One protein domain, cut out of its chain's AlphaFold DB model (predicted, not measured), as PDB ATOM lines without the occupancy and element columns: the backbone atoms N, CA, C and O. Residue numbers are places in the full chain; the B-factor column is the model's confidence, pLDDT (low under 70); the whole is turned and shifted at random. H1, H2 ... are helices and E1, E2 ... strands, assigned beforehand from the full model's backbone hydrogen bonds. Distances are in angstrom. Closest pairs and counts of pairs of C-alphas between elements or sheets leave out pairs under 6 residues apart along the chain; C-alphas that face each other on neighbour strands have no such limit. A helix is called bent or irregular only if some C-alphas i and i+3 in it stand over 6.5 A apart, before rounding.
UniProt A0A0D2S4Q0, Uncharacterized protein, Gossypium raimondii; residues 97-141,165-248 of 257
ATOM      1  N   ASP A  97     292.637 335.067 392.404       97.69
ATOM      2  CA  ASP A  97     293.837 335.824 392.040       97.69
ATOM      3  C   ASP A  97     293.832 337.230 392.646       97.69
ATOM      4  O   ASP A  97     294.853 337.691 393.168       97.69
ATOM      5  N   GLU A  98     292.677 337.904 392.637       97.06
ATOM      6  CA  GLU A  98     292.506 339.198 393.299       97.06
ATOM      7  C   GLU A  98     292.704 339.055 394.813       97.06
ATOM      8  O   GLU A  98     293.471 339.818 395.396       97.06
ATOM      9  N   GLN A  99     292.102 338.045 395.451       97.75
ATOM     10  CA  GLN A  99     292.289 337.778 396.882       97.75
ATOM     11  C   GLN A  99     293.768 337.562 397.227       97.75
ATOM     12  O   GLN A  99     294.295 338.237 398.112       97.75
ATOM     13  N   CYS A 100     294.466 336.682 396.501       98.06
ATOM     14  CA  CYS A 100     295.897 336.440 396.692       98.06
ATOM     15  C   CYS A 100     296.728 337.720 396.523       98.06
ATOM     16  O   CYS A 100     297.651 337.975 397.304       98.06
ATOM     17  N   THR A 101     296.392 338.530 395.518       98.00
ATOM     18  CA  THR A 101     297.059 339.808 395.253       98.00
ATOM     19  C   THR A 101     296.872 340.769 396.421       98.00
ATOM     20  O   THR A 101     297.860 341.259 396.963       98.00
ATOM     21  N   TRP A 102     295.637 340.988 396.875       97.81
ATOM     22  CA  TRP A 102     295.360 341.941 397.952       97.81
ATOM     23  C   TRP A 102     295.869 341.479 399.311       97.81
ATOM     24  O   TRP A 102     296.343 342.308 400.085       97.81
ATOM     25  N   ILE A 103     295.870 340.171 399.583       97.06
ATOM     26  CA  ILE A 103     296.521 339.615 400.775       97.06
ATOM     27  C   ILE A 103     298.016 339.945 400.751       97.06
ATOM     28  O   ILE A 103     298.538 340.464 401.741       97.06
ATOM     29  N   ARG A 104     298.701 339.707 399.624       97.38
ATOM     30  CA  ARG A 104     300.127 340.029 399.479       97.38
ATOM     31  C   ARG A 104     300.374 341.522 399.677       97.38
ATOM     32  O   ARG A 104     301.118 341.881 400.584       97.38
ATOM     33  N   GLU A 105     299.695 342.368 398.904       97.62
ATOM     34  CA  GLU A 105     299.821 343.828 398.978       97.62
ATOM     35  C   GLU A 105     299.569 344.360 400.396       97.62
ATOM     36  O   GLU A 105     300.321 345.209 400.884       97.62
ATOM     37  N   SER A 106     298.569 343.801 401.092       97.12
ATOM     38  CA  SER A 106     298.246 344.170 402.470       97.12
ATOM     39  C   SER A 106     299.367 343.878 403.456       97.12
ATOM     40  O   SER A 106     299.511 344.610 404.429       97.12
ATOM     41  N   LEU A 107     300.185 342.853 403.226       95.88
ATOM     42  CA  LEU A 107     301.281 342.495 404.123       95.88
ATOM     43  C   LEU A 107     302.610 343.131 403.702       95.88
ATOM     44  O   LEU A 107     303.453 343.387 404.561       95.88
ATOM     45  N   THR A 108     302.804 343.389 402.406       96.38
ATOM     46  CA  THR A 108     304.090 343.841 401.861       96.38
ATOM     47  C   THR A 108     304.150 345.338 401.615       96.38
ATOM     48  O   THR A 108     305.102 345.956 402.079       96.38
ATOM     49  N   ASN A 109     303.166 345.927 400.927       96.62
ATOM     50  CA  ASN A 109     303.249 347.296 400.403       96.62
ATOM     51  C   ASN A 109     302.432 348.295 401.223       96.62
ATOM     52  O   ASN A 109     302.904 349.387 401.527       96.62
ATOM     53  N   PHE A 110     301.222 347.919 401.637       96.81
ATOM     54  CA  PHE A 110     300.327 348.811 402.375       96.81
ATOM     55  C   PHE A 110     300.895 349.310 403.716       96.81
ATOM     56  O   PHE A 110     300.679 350.482 404.021       96.81
ATOM     57  N   PRO A 111     301.661 348.521 404.500       96.38
ATOM     58  CA  PRO A 111     302.254 349.012 405.741       96.38
ATOM     59  C   PRO A 111     303.589 349.752 405.544       96.38
ATOM     60  O   PRO A 111     304.191 350.146 406.540       96.38
ATOM     61  N   GLN A 112     304.081 349.924 404.307       95.62
ATOM     62  CA  GLN A 112     305.343 350.629 404.059       95.62
ATOM     63  C   GLN A 112     305.178 352.145 404.235       95.62
ATOM     64  O   GLN A 112     304.193 352.708 403.754       95.62
ATOM     65  N   PRO A 113     306.159 352.839 404.837       94.69
ATOM     66  CA  PRO A 113     306.181 354.299 404.862       94.69
ATOM     67  C   PRO A 113     306.029 354.902 403.447       94.69
ATOM     68  O   PRO A 113     306.524 354.312 402.484       94.69
ATOM     69  N   PRO A 114     305.365 356.063 403.288       93.88
ATOM     70  CA  PRO A 114     304.851 356.970 404.316       93.88
ATOM     71  C   PRO A 114     303.504 356.552 404.929       93.88
ATOM     72  O   PRO A 114     302.997 357.271 405.789       93.88
ATOM     73  N   ASN A 115     302.923 355.414 404.531       94.44
ATOM     74  CA  ASN A 115     301.696 354.928 405.158       94.44
ATOM     75  C   ASN A 115     301.920 354.708 406.656       94.44
ATOM     76  O   ASN A 115     302.978 354.243 407.097       94.44
ATOM     77  N   ARG A 116     300.916 355.064 407.458       93.62
ATOM     78  CA  ARG A 116     300.990 354.912 408.908       93.62
ATOM     79  C   ARG A 116     300.442 353.555 409.304       93.62
ATOM     80  O   ARG A 116     299.535 353.014 408.681       93.62
ATOM     81  N   THR A 117     300.977 353.039 410.394       94.94
ATOM     82  CA  THR A 117     300.529 351.828 411.068       94.94
ATOM     83  C   THR A 117     300.394 352.094 412.563       94.94
ATOM     84  O   THR A 117     300.880 353.107 413.083       94.94
ATOM     85  N   ASN A 118     299.817 351.142 413.296       94.06
ATOM     86  CA  ASN A 118     299.765 351.212 414.757       94.06
ATOM     87  C   ASN A 118     301.151 351.225 415.431       94.06
ATOM     88  O   ASN A 118     301.243 351.569 416.606       94.06
ATOM     89  N   HIS A 119     302.218 350.852 414.719       95.19
ATOM     90  CA  HIS A 119     303.583 350.852 415.251       95.19
ATOM     91  C   HIS A 119     304.229 352.237 415.247       95.19
ATOM     92  O   HIS A 119     305.105 352.489 416.075       95.19
ATOM     93  N   ASN A 120     303.767 353.150 414.384       92.00
ATOM     94  CA  ASN A 120     304.393 354.460 414.193       92.00
ATOM     95  C   ASN A 120     304.471 355.296 415.475       92.00
ATOM     96  O   ASN A 120     305.399 356.081 415.615       92.00
ATOM     97  N   VAL A 121     303.528 355.124 416.409       88.25
ATOM     98  CA  VAL A 121     303.499 355.875 417.679       88.25
ATOM     99  C   VAL A 121     304.707 355.559 418.568       88.25
ATOM    100  O   VAL A 121     305.183 356.437 419.274       88.25
ATOM    101  N   ILE A 122     305.194 354.314 418.549       90.12
ATOM    102  CA  ILE A 122     306.272 353.855 419.441       90.12
ATOM    103  C   ILE A 122     307.613 353.811 418.707       90.12
ATOM    104  O   ILE A 122     308.645 354.159 419.271       90.12
ATOM    105  N   TYR A 123     307.595 353.347 417.461       92.56
ATOM    106  CA  TYR A 123     308.799 352.973 416.723       92.56
ATOM    107  C   TYR A 123     309.121 353.911 415.560       92.56
ATOM    108  O   TYR A 123     310.174 353.775 414.944       92.56
ATOM    109  N   GLY A 124     308.215 354.834 415.228       91.88
ATOM    110  CA  GLY A 124     308.286 355.566 413.972       91.88
ATOM    111  C   GLY A 124     307.991 354.678 412.751       91.88
ATOM    112  O   GLY A 124     307.404 353.599 412.882       91.88
ATOM    113  N   PRO A 125     308.325 355.150 411.538       92.69
ATOM    114  CA  PRO A 125     308.109 354.403 410.303       92.69
ATOM    115  C   PRO A 125     308.926 353.101 410.279       92.69
ATOM    116  O   PRO A 125     310.126 353.118 410.535       92.69
ATOM    117  N   ILE A 126     308.292 351.974 409.938       95.00
ATOM    118  CA  ILE A 126     308.961 350.668 409.835       95.00
ATOM    119  C   ILE A 126     308.878 350.172 408.392       95.00
ATOM    120  O   ILE A 126     307.801 349.813 407.922       95.00
ATOM    121  N   SER A 127     310.020 350.092 407.715       95.31
ATOM    122  CA  SER A 127     310.108 349.543 406.358       95.31
ATOM    123  C   SER A 127     310.379 348.037 406.368       95.31
ATOM    124  O   SER A 127     311.045 347.517 407.262       95.31
ATOM    125  N   ASN A 128     309.896 347.327 405.346       96.12
ATOM    126  CA  ASN A 128     310.186 345.911 405.079       96.12
ATOM    127  C   ASN A 128     309.860 344.938 406.231       96.12
ATOM    128  O   ASN A 128     310.453 343.863 406.315       96.12
ATOM    129  N   LEU A 129     308.883 345.265 407.090       97.06
ATOM    130  CA  LEU A 129     308.524 344.456 408.265       97.06
ATOM    131  C   LEU A 129     308.223 342.984 407.930       97.06
ATOM    132  O   LEU A 129     308.668 342.088 408.642       97.06
ATOM    133  N   PHE A 130     307.476 342.722 406.853       96.94
ATOM    134  CA  PHE A 130     307.143 341.354 406.442       96.94
ATOM    135  C   PHE A 130     308.384 340.546 406.038       96.94
ATOM    136  O   PHE A 130     308.537 339.398 406.451       96.94
ATOM    137  N   VAL A 131     309.290 341.161 405.273       97.12
ATOM    138  CA  VAL A 131     310.549 340.537 404.840       97.12
ATOM    139  C   VAL A 131     311.446 340.277 406.048       97.12
ATOM    140  O   VAL A 131     311.870 339.144 406.255       97.12
ATOM    141  N   ALA A 132     311.618 341.273 406.919       97.06
ATOM    142  CA  ALA A 132     312.389 341.137 408.152       97.06
ATOM    143  C   ALA A 132     311.848 340.021 409.064       97.06
ATOM    144  O   ALA A 132     312.617 339.264 409.650       97.06
ATOM    145  N   ALA A 133     310.521 339.876 409.162       96.94
ATOM    146  CA  ALA A 133     309.897 338.795 409.919       96.94
ATOM    147  C   ALA A 133     310.172 337.412 409.313       96.94
ATOM    148  O   ALA A 133     310.394 336.465 410.064       96.94
ATOM    149  N   LYS A 134     310.174 337.300 407.978       96.56
ATOM    150  CA  LYS A 134     310.505 336.059 407.262       96.56
ATOM    151  C   LYS A 134     311.977 335.673 407.431       96.56
ATOM    152  O   LYS A 134     312.281 334.493 407.542       96.56
ATOM    153  N   GLU A 135     312.860 336.664 407.468       96.75
ATOM    154  CA  GLU A 135     314.308 336.489 407.635       96.75
ATOM    155  C   GLU A 135     314.725 336.275 409.099       96.75
ATOM    156  O   GLU A 135     315.887 336.016 409.368       96.75
ATOM    157  N   GLY A 136     313.798 336.358 410.060       95.94
ATOM    158  CA  GLY A 136     314.125 336.178 411.479       95.94
ATOM    159  C   GLY A 136     314.860 337.366 412.109       95.94
ATOM    160  O   GLY A 136     315.431 337.231 413.188       95.94
ATOM    161  N   LYS A 137     314.811 338.545 411.478       96.62
ATOM    162  CA  LYS A 137     315.502 339.750 411.949       96.62
ATOM    163  C   LYS A 137     314.938 340.284 413.264       96.62
ATOM    164  O   LYS A 137     313.758 340.121 413.606       96.62
ATOM    165  N   VAL A 138     315.786 341.016 413.977       95.12
ATOM    166  CA  VAL A 138     315.474 341.677 415.245       95.12
ATOM    167  C   VAL A 138     315.519 343.187 415.054       95.12
ATOM    168  O   VAL A 138     316.457 343.724 414.475       95.12
ATOM    169  N   PHE A 139     314.491 343.882 415.528       94.75
ATOM    170  CA  PHE A 139     314.417 345.338 415.533       94.75
ATOM    171  C   PHE A 139     315.096 345.869 416.795       94.75
ATOM    172  O   PHE A 139     314.671 345.535 417.903       94.75
ATOM    173  N   VAL A 140     316.166 346.644 416.636       92.44
ATOM    174  CA  VAL A 140     317.054 347.082 417.721       92.44
ATOM    175  C   VAL A 140     317.025 348.600 417.827       92.44
ATOM    176  O   VAL A 140     317.102 349.289 416.809       92.44
ATOM    177  N   GLU A 141     316.917 349.097 419.056       91.00
ATOM    178  CA  GLU A 141     317.059 350.510 419.395       91.00
ATOM    179  C   GLU A 141     318.533 350.925 419.310       91.00
ATOM    180  O   GLU A 141     319.389 350.312 419.944       91.00
ATOM    181  N   TRP A 165     315.538 353.155 415.373       90.94
ATOM    182  CA  TRP A 165     315.361 351.706 415.318       90.94
ATOM    183  C   TRP A 165     315.710 351.130 413.952       90.94
ATOM    184  O   TRP A 165     315.289 351.666 412.925       90.94
ATOM    185  N   LYS A 166     316.437 350.005 413.931       92.56
ATOM    186  CA  LYS A 166     316.795 349.295 412.693       92.56
ATOM    187  C   LYS A 166     316.724 347.782 412.852       92.56
ATOM    188  O   LYS A 166     316.863 347.248 413.950       92.56
ATOM    189  N   PHE A 167     316.496 347.088 411.739       94.19
ATOM    190  CA  PHE A 167     316.554 345.629 411.697       94.19
ATOM    191  C   PHE A 167     317.996 345.142 411.564       94.19
ATOM    192  O   PHE A 167     318.738 345.625 410.711       94.19
ATOM    193  N   TYR A 168     318.343 344.141 412.363       92.88
ATOM    194  CA  TYR A 168     319.619 343.435 412.345       92.88
ATOM    195  C   TYR A 168     319.383 341.925 412.316       92.88
ATOM    196  O   TYR A 168     318.337 341.443 412.760       92.88
ATOM    197  N   GLU A 169     320.372 341.189 411.815       92.75
ATOM    198  CA  GLU A 169     320.448 339.744 412.028       92.75
ATOM    199  C   GLU A 169     320.592 339.436 413.527       92.75
ATOM    200  O   GLU A 169     321.076 340.262 414.311       92.75
ATOM    201  N   GLU A 170     320.121 338.265 413.955       85.44
ATOM    202  CA  GLU A 170     320.041 337.921 415.379       85.44
ATOM    203  C   GLU A 170     321.423 337.868 416.059       85.44
ATOM    204  O   GLU A 170     321.579 338.300 417.204       85.44
ATOM    205  N   ASP A 171     322.437 337.377 415.354       85.31
ATOM    206  CA  ASP A 171     323.829 337.318 415.802       85.31
ATOM    207  C   ASP A 171     324.429 338.719 416.011       85.31
ATOM    208  O   ASP A 171     325.053 338.981 417.045       85.31
ATOM    209  N   ILE A 172     324.156 339.650 415.091       83.94
ATOM    210  CA  ILE A 172     324.562 341.058 415.201       83.94
ATOM    211  C   ILE A 172     323.805 341.754 416.340       83.94
ATOM    212  O   ILE A 172     324.379 342.554 417.078       83.94
ATOM    213  N   ALA A 173     322.522 341.445 416.535       81.31
ATOM    214  CA  ALA A 173     321.752 342.008 417.640       81.31
ATOM    215  C   ALA A 173     322.293 341.556 419.010       81.31
ATOM    216  O   ALA A 173     322.323 342.350 419.951       81.31
ATOM    217  N   ARG A 174     322.769 340.306 419.127       79.06
ATOM    218  CA  ARG A 174     323.358 339.763 420.367       79.06
ATOM    219  C   ARG A 174     324.706 340.390 420.724       79.06
ATOM    220  O   ARG A 174     325.029 340.467 421.909       79.06
ATOM    221  N   SER A 175     325.485 340.835 419.738       78.19
ATOM    222  CA  SER A 175     326.798 341.449 419.973       78.19
ATOM    223  C   SER A 175     326.722 342.909 420.440       78.19
ATOM    224  O   SER A 175     327.670 343.401 421.046       78.19
ATOM    225  N   ARG A 176     325.578 343.587 420.260       70.88
ATOM    226  CA  ARG A 176     325.357 345.005 420.619       70.88
ATOM    227  C   ARG A 176     325.101 345.291 422.112       70.88
ATOM    228  O   ARG A 176     324.678 346.387 422.466       70.88
ATOM    229  N   GLY A 177     325.425 344.351 423.000       60.41
ATOM    230  CA  GLY A 177     325.389 344.554 424.453       60.41
ATOM    231  C   GLY A 177     323.983 344.517 425.077       60.41
ATOM    232  O   GLY A 177     322.960 344.595 424.403       60.41
ATOM    233  N   LYS A 178     323.921 344.362 426.408       61.66
ATOM    234  CA  LYS A 178     322.669 344.167 427.179       61.66
ATOM    235  C   LYS A 178     321.783 345.420 427.309       61.66
ATOM    236  O   LYS A 178     320.684 345.300 427.844       61.66
ATOM    237  N   THR A 179     322.245 346.598 426.889       67.94
ATOM    238  CA  THR A 179     321.550 347.879 427.121       67.94
ATOM    239  C   THR A 179     320.527 348.235 426.041       67.94
ATOM    240  O   THR A 179     319.599 348.991 426.324       67.94
ATOM    241  N   CYS A 180     320.628 347.661 424.837       77.94
ATOM    242  CA  CYS A 180     319.724 347.983 423.732       77.94
ATOM    243  C   CYS A 180     318.380 347.249 423.857       77.94
ATOM    244  O   CYS A 180     318.332 346.023 424.007       77.94
ATOM    245  N   LYS A 181     317.260 347.974 423.727       88.19
ATOM    246  CA  LYS A 181     315.940 347.338 423.606       88.19
ATOM    247  C   LYS A 181     315.826 346.642 422.257       88.19
ATOM    248  O   LYS A 181     316.206 347.190 421.222       88.19
ATOM    249  N   THR A 182     315.252 345.444 422.262       91.81
ATOM    250  CA  THR A 182     315.078 344.633 421.056       91.81
ATOM    251  C   THR A 182     313.660 344.083 420.951       91.81
ATOM    252  O   THR A 182     313.006 343.782 421.951       91.81
ATOM    253  N   VAL A 183     313.164 343.954 419.720       94.75
ATOM    254  CA  VAL A 183     311.864 343.346 419.419       94.75
ATOM    255  C   VAL A 183     311.994 342.475 418.166       94.75
ATOM    256  O   VAL A 183     312.367 342.988 417.115       94.75
ATOM    257  N   PRO A 184     311.657 341.174 418.208       96.31
ATOM    258  CA  PRO A 184     311.671 340.347 417.002       96.31
ATOM    259  C   PRO A 184     310.691 340.866 415.938       96.31
ATOM    260  O   PRO A 184     309.545 341.205 416.256       96.31
ATOM    261  N   ALA A 185     311.094 340.858 414.665       97.00
ATOM    262  CA  ALA A 185     310.248 341.316 413.560       97.00
ATOM    263  C   ALA A 185     308.934 340.519 413.458       97.00
ATOM    264  O   ALA A 185     307.866 341.086 413.229       97.00
ATOM    265  N   SER A 186     308.972 339.212 413.739       96.31
ATOM    266  CA  SER A 186     307.782 338.350 413.800       96.31
ATOM    267  C   SER A 186     306.765 338.799 414.860       96.31
ATOM    268  O   SER A 186     305.551 338.694 414.661       96.31
ATOM    269  N   VAL A 187     307.235 339.356 415.982       95.69
ATOM    270  CA  VAL A 187     306.373 339.909 417.033       95.69
ATOM    271  C   VAL A 187     305.723 341.206 416.567       95.69
ATOM    272  O   VAL A 187     304.526 341.382 416.802       95.69
ATOM    273  N   LEU A 188     306.476 342.083 415.897       96.12
ATOM    274  CA  LEU A 188     305.946 343.315 415.309       96.12
ATOM    275  C   LEU A 188     304.900 343.007 414.230       96.12
ATOM    276  O   LEU A 188     303.797 343.550 414.297       96.12
ATOM    277  N   LEU A 189     305.174 342.071 413.316       96.00
ATOM    278  CA  LEU A 189     304.223 341.653 412.280       96.00
ATOM    279  C   LEU A 189     302.932 341.094 412.897       96.00
ATOM    280  O   LEU A 189     301.837 341.536 412.561       96.00
ATOM    281  N   ARG A 190     303.040 340.206 413.896       94.81
ATOM    282  CA  ARG A 190     301.876 339.675 414.633       94.81
ATOM    283  C   ARG A 190     301.102 340.755 415.401       94.81
ATOM    284  O   ARG A 190     299.925 340.567 415.722       94.81
ATOM    285  N   LYS A 191     301.751 341.868 415.752       94.56
ATOM    286  CA  LYS A 191     301.154 343.026 416.436       94.56
ATOM    287  C   LYS A 191     300.702 344.135 415.479       94.56
ATOM    288  O   LYS A 191     300.206 345.146 415.968       94.56
ATOM    289  N   LEU A 192     300.824 343.961 414.162       95.56
ATOM    290  CA  LEU A 192     300.229 344.872 413.187       95.56
ATOM    291  C   LEU A 192     298.696 344.789 413.292       95.56
ATOM    292  O   LEU A 192     298.134 343.699 413.417       95.56
ATOM    293  N   ARG A 193     298.021 345.936 413.353       95.12
ATOM    294  CA  ARG A 193     296.567 346.054 413.575       95.12
ATOM    295  C   ARG A 193     295.886 346.871 412.507       95.12
ATOM    296  O   ARG A 193     294.787 346.513 412.108       95.12
ATOM    297  N   TRP A 194     296.551 347.910 412.025       95.81
ATOM    298  CA  TRP A 194     296.053 348.687 410.908       95.81
ATOM    299  C   TRP A 194     297.191 349.298 410.098       95.81
ATOM    300  O   TRP A 194     298.290 349.505 410.622       95.81
ATOM    301  N   SER A 195     296.903 349.587 408.834       95.69
ATOM    302  CA  SER A 195     297.674 350.483 407.975       95.69
ATOM    303  C   SER A 195     296.725 351.423 407.223       95.69
ATOM    304  O   SER A 195     295.567 351.078 406.980       95.69
ATOM    305  N   THR A 196     297.180 352.633 406.912       95.12
ATOM    306  CA  THR A 196     296.396 353.664 406.210       95.12
ATOM    307  C   THR A 196     296.966 353.928 404.822       95.12
ATOM    308  O   THR A 196     298.177 354.003 404.662       95.12
ATOM    309  N   LEU A 197     296.114 354.129 403.817       95.81
ATOM    310  CA  LEU A 197     296.519 354.528 402.464       95.81
ATOM    311  C   LEU A 197     295.771 355.786 402.037       95.81
ATOM    312  O   LEU A 197     294.634 355.997 402.459       95.81
ATOM    313  N   GLY A 198     296.373 356.584 401.155       95.31
ATOM    314  CA  GLY A 198     295.780 357.857 400.759       95.31
ATOM    315  C   GLY A 198     295.788 358.856 401.913       95.31
ATOM    316  O   GLY A 198     296.705 358.854 402.741       95.31
ATOM    317  N   LEU A 199     294.766 359.706 401.974       93.75
ATOM    318  CA  LEU A 199     294.632 360.720 403.016       93.75
ATOM    319  C   LEU A 199     294.674 360.088 404.413       93.75
ATOM    320  O   LEU A 199     293.979 359.118 404.719       93.75
ATOM    321  N   GLN A 200     295.505 360.663 405.276       90.31
ATOM    322  CA  GLN A 200     295.748 360.133 406.610       90.31
ATOM    323  C   GLN A 200     294.686 360.642 407.580       90.31
ATOM    324  O   GLN A 200     294.459 361.848 407.689       90.31
ATOM    325  N   PHE A 201     294.066 359.720 408.313       85.31
ATOM    326  CA  PHE A 201     293.134 360.071 409.374       85.31
ATOM    327  C   PHE A 201     293.901 360.480 410.637       85.31
ATOM    328  O   PHE A 201     294.707 359.712 411.175       85.31
ATOM    329  N   ASP A 202     293.653 361.695 411.118       82.12
ATOM    330  CA  ASP A 202     294.115 362.155 412.420       82.12
ATOM    331  C   ASP A 202     293.109 361.731 413.491       82.12
ATOM    332  O   ASP A 202     292.031 362.307 413.634       82.12
ATOM    333  N   TRP A 203     293.482 360.718 414.271       79.25
ATOM    334  CA  TRP A 203     292.658 360.180 415.352       79.25
ATOM    335  C   TRP A 203     292.378 361.184 416.476       79.25
ATOM    336  O   TRP A 203     291.349 361.061 417.142       79.25
ATOM    337  N   SER A 204     293.262 362.164 416.687       82.62
ATOM    338  CA  SER A 204     293.115 363.160 417.755       82.62
ATOM    339  C   SER A 204     292.061 364.193 417.373       82.62
ATOM    340  O   SER A 204     291.144 364.461 418.145       82.62
ATOM    341  N   ASN A 205     292.155 364.709 416.145       84.31
ATOM    342  CA  ASN A 205     291.246 365.726 415.610       84.31
ATOM    343  C   ASN A 205     290.022 365.138 414.884       84.31
ATOM    344  O   ASN A 205     289.139 365.883 414.466       84.31
ATOM    345  N   ARG A 206     289.966 363.808 414.733       86.25
ATOM    346  CA  ARG A 206     288.916 363.056 414.024       86.25
ATOM    347  C   ARG A 206     288.646 363.582 412.609       86.25
ATOM    348  O   ARG A 206     287.497 363.645 412.182       86.25
ATOM    349  N   ASN A 207     289.703 363.965 411.893       88.44
ATOM    350  CA  ASN A 207     289.608 364.541 410.553       88.44
ATOM    351  C   ASN A 207     290.754 364.052 409.653       88.44
ATOM    352  O   ASN A 207     291.787 363.590 410.141       88.44
ATOM    353  N   TYR A 208     290.588 364.160 408.338       87.88
ATOM    354  CA  TYR A 208     291.659 363.893 407.386       87.88
ATOM    355  C   TYR A 208     292.646 365.057 407.352       87.88
ATOM    356  O   TYR A 208     292.274 366.207 407.123       87.88
ATOM    357  N   ALA A 209     293.923 364.751 407.564       82.81
ATOM    358  CA  ALA A 209     294.990 365.739 407.548       82.81
ATOM    359  C   ALA A 209     295.728 365.687 406.206       82.81
ATOM    360  O   ALA A 209     296.627 364.871 406.006       82.81
ATOM    361  N   VAL A 210     295.358 366.588 405.291       81.25
ATOM    362  CA  VAL A 210     295.965 366.709 403.949       81.25
ATOM    363  C   VAL A 210     297.461 367.053 404.024       81.25
ATOM    364  O   VAL A 210     298.224 366.699 403.131       81.25
ATOM    365  N   SER A 211     297.891 367.704 405.109       84.25
ATOM    366  CA  SER A 211     299.290 368.063 405.358       84.25
ATOM    367  C   SER A 211     300.177 366.882 405.753       84.25
ATOM    368  O   SER A 211     301.399 366.986 405.644       84.25
ATOM    369  N   LEU A 212     299.605 365.762 406.218       83.69
ATOM    370  CA  LEU A 212     300.403 364.593 406.570       83.69
ATOM    371  C   LEU A 212     300.944 363.917 405.300       83.69
ATOM    372  O   LEU A 212     300.189 363.741 404.339       83.69
ATOM    373  N   PRO A 213     302.215 363.473 405.297       87.06
ATOM    374  CA  PRO A 213     302.775 362.731 404.176       87.06
ATOM    375  C   PRO A 213     301.935 361.496 403.858       87.06
ATOM    376  O   PRO A 213     301.630 360.693 404.742       87.06
ATOM    377  N   HIS A 214     301.573 361.340 402.590       88.88
ATOM    378  CA  HIS A 214     300.837 360.184 402.114       88.88
ATOM    379  C   HIS A 214     301.119 359.895 400.649       88.88
ATOM    380  O   HIS A 214     301.385 360.794 399.852       88.88
ATOM    381  N   ASN A 215     301.003 358.618 400.295       90.44
ATOM    382  CA  ASN A 215     300.974 358.193 398.907       90.44
ATOM    383  C   ASN A 215     299.533 358.155 398.403       90.44
ATOM    384  O   ASN A 215     298.597 357.908 399.167       90.44
ATOM    385  N   LYS A 216     299.363 358.321 397.089       92.94
ATOM    386  CA  LYS A 216     298.098 357.989 396.429       92.94
ATOM    387  C   LYS A 216     297.772 356.512 396.653       92.94
ATOM    388  O   LYS A 216     298.673 355.671 396.701       92.94
ATOM    389  N   ILE A 217     296.484 356.197 396.746       96.12
ATOM    390  CA  ILE A 217     296.025 354.807 396.761       96.12
ATOM    391  C   ILE A 217     296.481 354.133 395.451       96.12
ATOM    392  O   ILE A 217     296.368 354.750 394.387       96.12
ATOM    393  N   PRO A 218     297.014 352.895 395.493       96.50
ATOM    394  CA  PRO A 218     297.461 352.201 394.291       96.50
ATOM    395  C   PRO A 218     296.366 352.135 393.221       96.50
ATOM    396  O   PRO A 218     295.241 351.731 393.509       96.50
ATOM    397  N   ASN A 219     296.699 352.457 391.967       96.88
ATOM    398  CA  ASN A 219     295.726 352.531 390.864       96.88
ATOM    399  C   ASN A 219     294.893 351.250 390.696       96.88
ATOM    400  O   ASN A 219     293.713 351.310 390.359       96.88
ATOM    401  N   ALA A 220     295.494 350.080 390.925       97.25
ATOM    402  CA  ALA A 220     294.776 348.810 390.885       97.25
ATOM    403  C   ALA A 220     293.688 348.730 391.974       97.25
ATOM    404  O   ALA A 220     292.573 348.307 391.678       97.25
ATOM    405  N   LEU A 221     293.982 349.204 393.190       97.44
ATOM    406  CA  LEU A 221     293.017 349.254 394.288       97.44
ATOM    407  C   LEU A 221     291.945 350.319 394.025       97.44
ATOM    408  O   LEU A 221     290.774 350.080 394.296       97.44
ATOM    409  N   CYS A 222     292.311 351.450 393.409       97.50
ATOM    410  CA  CYS A 222     291.342 352.463 392.990       97.50
ATOM    411  C   CYS A 222     290.331 351.912 391.978       97.50
ATOM    412  O   CYS A 222     289.131 352.116 392.137       97.50
ATOM    413  N   ARG A 223     290.808 351.198 390.948       97.00
ATOM    414  CA  ARG A 223     289.938 350.557 389.946       97.00
ATOM    415  C   ARG A 223     289.016 349.522 390.581       97.00
ATOM    416  O   ARG A 223     287.838 349.487 390.249       97.00
ATOM    417  N   LEU A 224     289.539 348.723 391.513       96.88
ATOM    418  CA  LEU A 224     288.725 347.769 392.254       96.88
ATOM    419  C   LEU A 224     287.628 348.470 393.062       96.88
ATOM    420  O   LEU A 224     286.470 348.083 392.963       96.88
ATOM    421  N   ALA A 225     287.979 349.498 393.836       97.12
ATOM    422  CA  ALA A 225     287.020 350.232 394.655       97.12
ATOM    423  C   ALA A 225     285.929 350.892 393.799       97.12
ATOM    424  O   ALA A 225     284.758 350.814 394.147       97.12
ATOM    425  N   LYS A 226     286.303 351.470 392.650       96.25
ATOM    426  CA  LYS A 226     285.364 352.022 391.662       96.25
ATOM    427  C   LYS A 226     284.390 350.971 391.141       96.25
ATOM    428  O   LYS A 226     283.188 351.187 391.221       96.25
ATOM    429  N   ARG A 227     284.906 349.819 390.692       94.88
ATOM    430  CA  ARG A 227     284.086 348.689 390.232       94.88
ATOM    431  C   ARG A 227     283.113 348.241 391.323       94.88
ATOM    432  O   ARG A 227     281.935 348.096 391.064       94.88
ATOM    433  N   MET A 228     283.580 348.067 392.559       95.31
ATOM    434  CA  MET A 228     282.715 347.607 393.656       95.31
ATOM    435  C   MET A 228     281.681 348.644 394.110       95.31
ATOM    436  O   MET A 228     280.656 348.261 394.664       95.31
ATOM    437  N   ALA A 229     281.946 349.934 393.906       95.25
ATOM    438  CA  ALA A 229     281.040 351.013 394.284       95.25
ATOM    439  C   ALA A 229     279.981 351.320 393.215       95.25
ATOM    440  O   ALA A 229     278.928 351.840 393.567       95.25
ATOM    441  N   GLU A 230     280.237 350.991 391.943       92.69
ATOM    442  CA  GLU A 230     279.352 351.257 390.797       92.69
ATOM    443  C   GLU A 230     277.861 350.948 391.057       92.69
ATOM    444  O   GLU A 230     277.044 351.830 390.797       92.69
ATOM    445  N   PRO A 231     277.475 349.804 391.664       91.62
ATOM    446  CA  PRO A 231     276.068 349.486 391.948       91.62
ATOM    447  C   PRO A 231     275.350 350.471 392.882       91.62
ATOM    448  O   PRO A 231     274.121 350.508 392.917       91.62
ATOM    449  N   ALA A 232     276.111 351.228 393.675       92.06
ATOM    450  CA  ALA A 232     275.608 352.195 394.643       92.06
ATOM    451  C   ALA A 232     275.760 353.653 394.167       92.06
ATOM    452  O   ALA A 232     275.355 354.568 394.887       92.06
ATOM    453  N   MET A 233     276.352 353.890 392.990       92.62
ATOM    454  CA  MET A 233     276.569 355.239 392.466       92.62
ATOM    455  C   MET A 233     275.345 355.752 391.690       92.62
ATOM    456  O   MET A 233     274.710 354.988 390.959       92.62
ATOM    457  N   PRO A 234     275.025 357.056 391.777       91.31
ATOM    458  CA  PRO A 234     274.092 357.692 390.854       91.31
ATOM    459  C   PRO A 234     274.562 357.591 389.398       91.31
ATOM    460  O   PRO A 234     275.759 357.559 389.105       91.31
ATOM    461  N   ILE A 235     273.608 357.596 388.465       87.56
ATOM    462  CA  ILE A 235     273.897 357.560 387.026       87.56
ATOM    463  C   ILE A 235     274.775 358.760 386.649       87.56
ATOM    464  O   ILE A 235     274.390 359.909 386.853       87.56
ATOM    465  N   GLY A 236     275.938 358.482 386.056       88.31
ATOM    466  CA  GLY A 236     276.898 359.500 385.622       88.31
ATOM    467  C   GLY A 236     277.903 359.936 386.692       88.31
ATOM    468  O   GLY A 236     278.797 360.723 386.381       88.31
ATOM    469  N   GLU A 237     277.809 359.414 387.918       94.38
ATOM    470  CA  GLU A 237     278.802 359.643 388.967       94.38
ATOM    471  C   GLU A 237     279.806 358.490 389.077       94.38
ATOM    472  O   GLU A 237     279.520 357.339 388.756       94.38
ATOM    473  N   GLU A 238     281.012 358.802 389.559       94.25
ATOM    474  CA  GLU A 238     282.079 357.823 389.755       94.25
ATOM    475  C   GLU A 238     282.669 357.953 391.161       94.25
ATOM    476  O   GLU A 238     283.034 359.046 391.603       94.25
ATOM    477  N   PHE A 239     282.815 356.823 391.853       96.62
ATOM    478  CA  PHE A 239     283.441 356.788 393.166       96.62
ATOM    479  C   PHE A 239     284.919 357.208 393.102       96.62
ATOM    480  O   PHE A 239     285.689 356.750 392.253       96.62
ATOM    481  N   ARG A 240     285.352 358.049 394.045       96.06
ATOM    482  CA  ARG A 240     286.744 358.508 394.153       96.06
ATOM    483  C   ARG A 240     287.361 358.006 395.459       96.06
ATOM    484  O   ARG A 240     287.124 358.597 396.508       96.06
ATOM    485  N   PRO A 241     288.146 356.915 395.427       96.19
ATOM    486  CA  PRO A 241     288.845 356.437 396.612       96.19
ATOM    487  C   PRO A 241     290.005 357.380 396.951       96.19
ATOM    488  O   PRO A 241     290.992 357.451 396.217       96.19
ATOM    489  N   GLU A 242     289.895 358.080 398.078       95.31
ATOM    490  CA  GLU A 242     290.901 359.050 398.545       95.31
ATOM    491  C   GLU A 242     291.599 358.621 399.839       95.31
ATOM    492  O   GLU A 242     292.740 359.013 400.084       95.31
ATOM    493  N   ALA A 243     290.947 357.778 400.642       95.62
ATOM    494  CA  ALA A 243     291.492 357.205 401.867       95.62
ATOM    495  C   ALA A 243     291.098 355.729 402.005       95.62
ATOM    496  O   ALA A 243     290.001 355.330 401.615       95.62
ATOM    497  N   ALA A 244     291.977 354.922 402.597       96.19
ATOM    498  CA  ALA A 244     291.683 353.539 402.953       96.19
ATOM    499  C   ALA A 244     292.338 353.152 404.283       96.19
ATOM    500  O   ALA A 244     293.414 353.639 404.635       96.19
ATOM    501  N   ILE A 245     291.691 352.238 405.006       95.62
ATOM    502  CA  ILE A 245     292.222 351.617 406.220       95.62
ATOM    503  C   ILE A 245     292.195 350.108 406.017       95.62
ATOM    504  O   ILE A 245     291.151 349.526 405.728       95.62
ATOM    505  N   VAL A 246     293.343 349.472 406.198       96.62
ATOM    506  CA  VAL A 246     293.492 348.019 406.156       96.62
ATOM    507  C   VAL A 246     293.605 347.546 407.589       96.62
ATOM    508  O   VAL A 246     294.506 347.981 408.300       96.62
ATOM    509  N   ASN A 247     292.701 346.672 408.022       96.31
ATOM    510  CA  ASN A 247     292.695 346.134 409.379       96.31
ATOM    511  C   ASN A 247     293.223 344.696 409.387       96.31
ATOM    512  O   ASN A 247     292.810 343.870 408.575       96.31
ATOM    513  N   TYR A 248     294.113 344.394 410.331       95.19
ATOM    514  CA  TYR A 248     294.722 343.077 410.495       95.19
ATOM    515  C   TYR A 248     294.217 342.437 411.779       95.19
ATOM    516  O   TYR A 248     294.436 342.935 412.890       95.19
TER     517      TYR A 248
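AT A GLANCE: This is residues 97 to 141 and 165 to 248 of the 257 residues of an uncharacterized protein of Gossypium raimondii (UniProt A0A0D2S4Q0). The domain is a long, flat and loosely joined row of parts: at one end a small three-stranded sheet, E2-E1-E3, with H4 over it and H3 and H5 grazing it; in the middle a two-stranded ribbon of E4 and E7; at the other end H6, where residues 231 to 237, of which 231 and 232 belong to H6, stick out. H1 and the hairpin E5-E6 reach out to opposite sides of this row. The printed part has 129 residues, with six named helices and seven named strands in the order H1 H2 H3 E1 E2 H4 E3 H5 E4 E5 E6 H6 E7, and its three sheets are antiparallel; the class is mixed, helices and strands. The whole is loose, with a radius of gyration of the C-alphas of 17.7 A and spans of 65 by 38 by 18 A.

IN THESE COORDINATES: The largest sheet holds E2, residues 165 to 168, E1, 138 to 141, and E3, 182 to 184. H3, residues 129 to 134, H4, 170 to 175, and H5, 185 to 190, are on this sheet, H3 and H5 only grazing it, while H2, 120 to 123, is only just not on it, with 4 pairs of C-alphas within 10 A. H1, residues 97 to 108, is 16.3 A long and begins at C-alpha 97 (293.837, 335.824, 392.040). E4, 194 to 198, measures 13.7 A, and E7, 243 to 247, 13.4 A, ending at C-alpha 247 (292.695, 346.134, 409.379). E5 is residues 200 to 202 and E6 207 to 209. H6, 219 to 232, is 20.5 A long and irregular: C-alphas 228 and 231 are 7.1 A apart.

HOW THE PARTS SIT: E1 is antiparallel to E2, with N 140 and O 166 at 2.8 A, and to E3, with N 139 and O 183 at 2.8 A. E2, H4 and E3 form a split strand-helix-strand unit, two strands running the same way with E1 between them; its crossover is right-handed. H4 is over E1 at a height over the sheet of 8.7 A. H3 touches H5, closest at C-alphas 133 and 186, 4.4 A, only just about perpendicular at 72 degrees. H1 touches H3 with residues 107 to 108 alone; C-alphas 108 and 130 are closest, 6.0 A. E4 and E7 are antiparallel, with N 195 and O 246 at 2.9 A. In the hairpin E5 and E6, N 202 and O 207 are 2.8 A apart. H2 and H6 touch no helix. Every O i to N i+4 pair is within hydrogen-bond range in H1, H3, H4 and H5, and 8 of 10 in H6; H2 is too short for such a pair.

THE WHOLE: The C-alphas farthest apart, those of Gly 177 and Ile 235, are 65.0 A apart. Residues 142 to 164 are not printed; C-alphas 141 and 165 are 4.6 A apart across the cut. The link from H1 to H2, 11 residues, is long. Mean pLDDT of the printed part is 92.2; residues 177 to 179 are under 70.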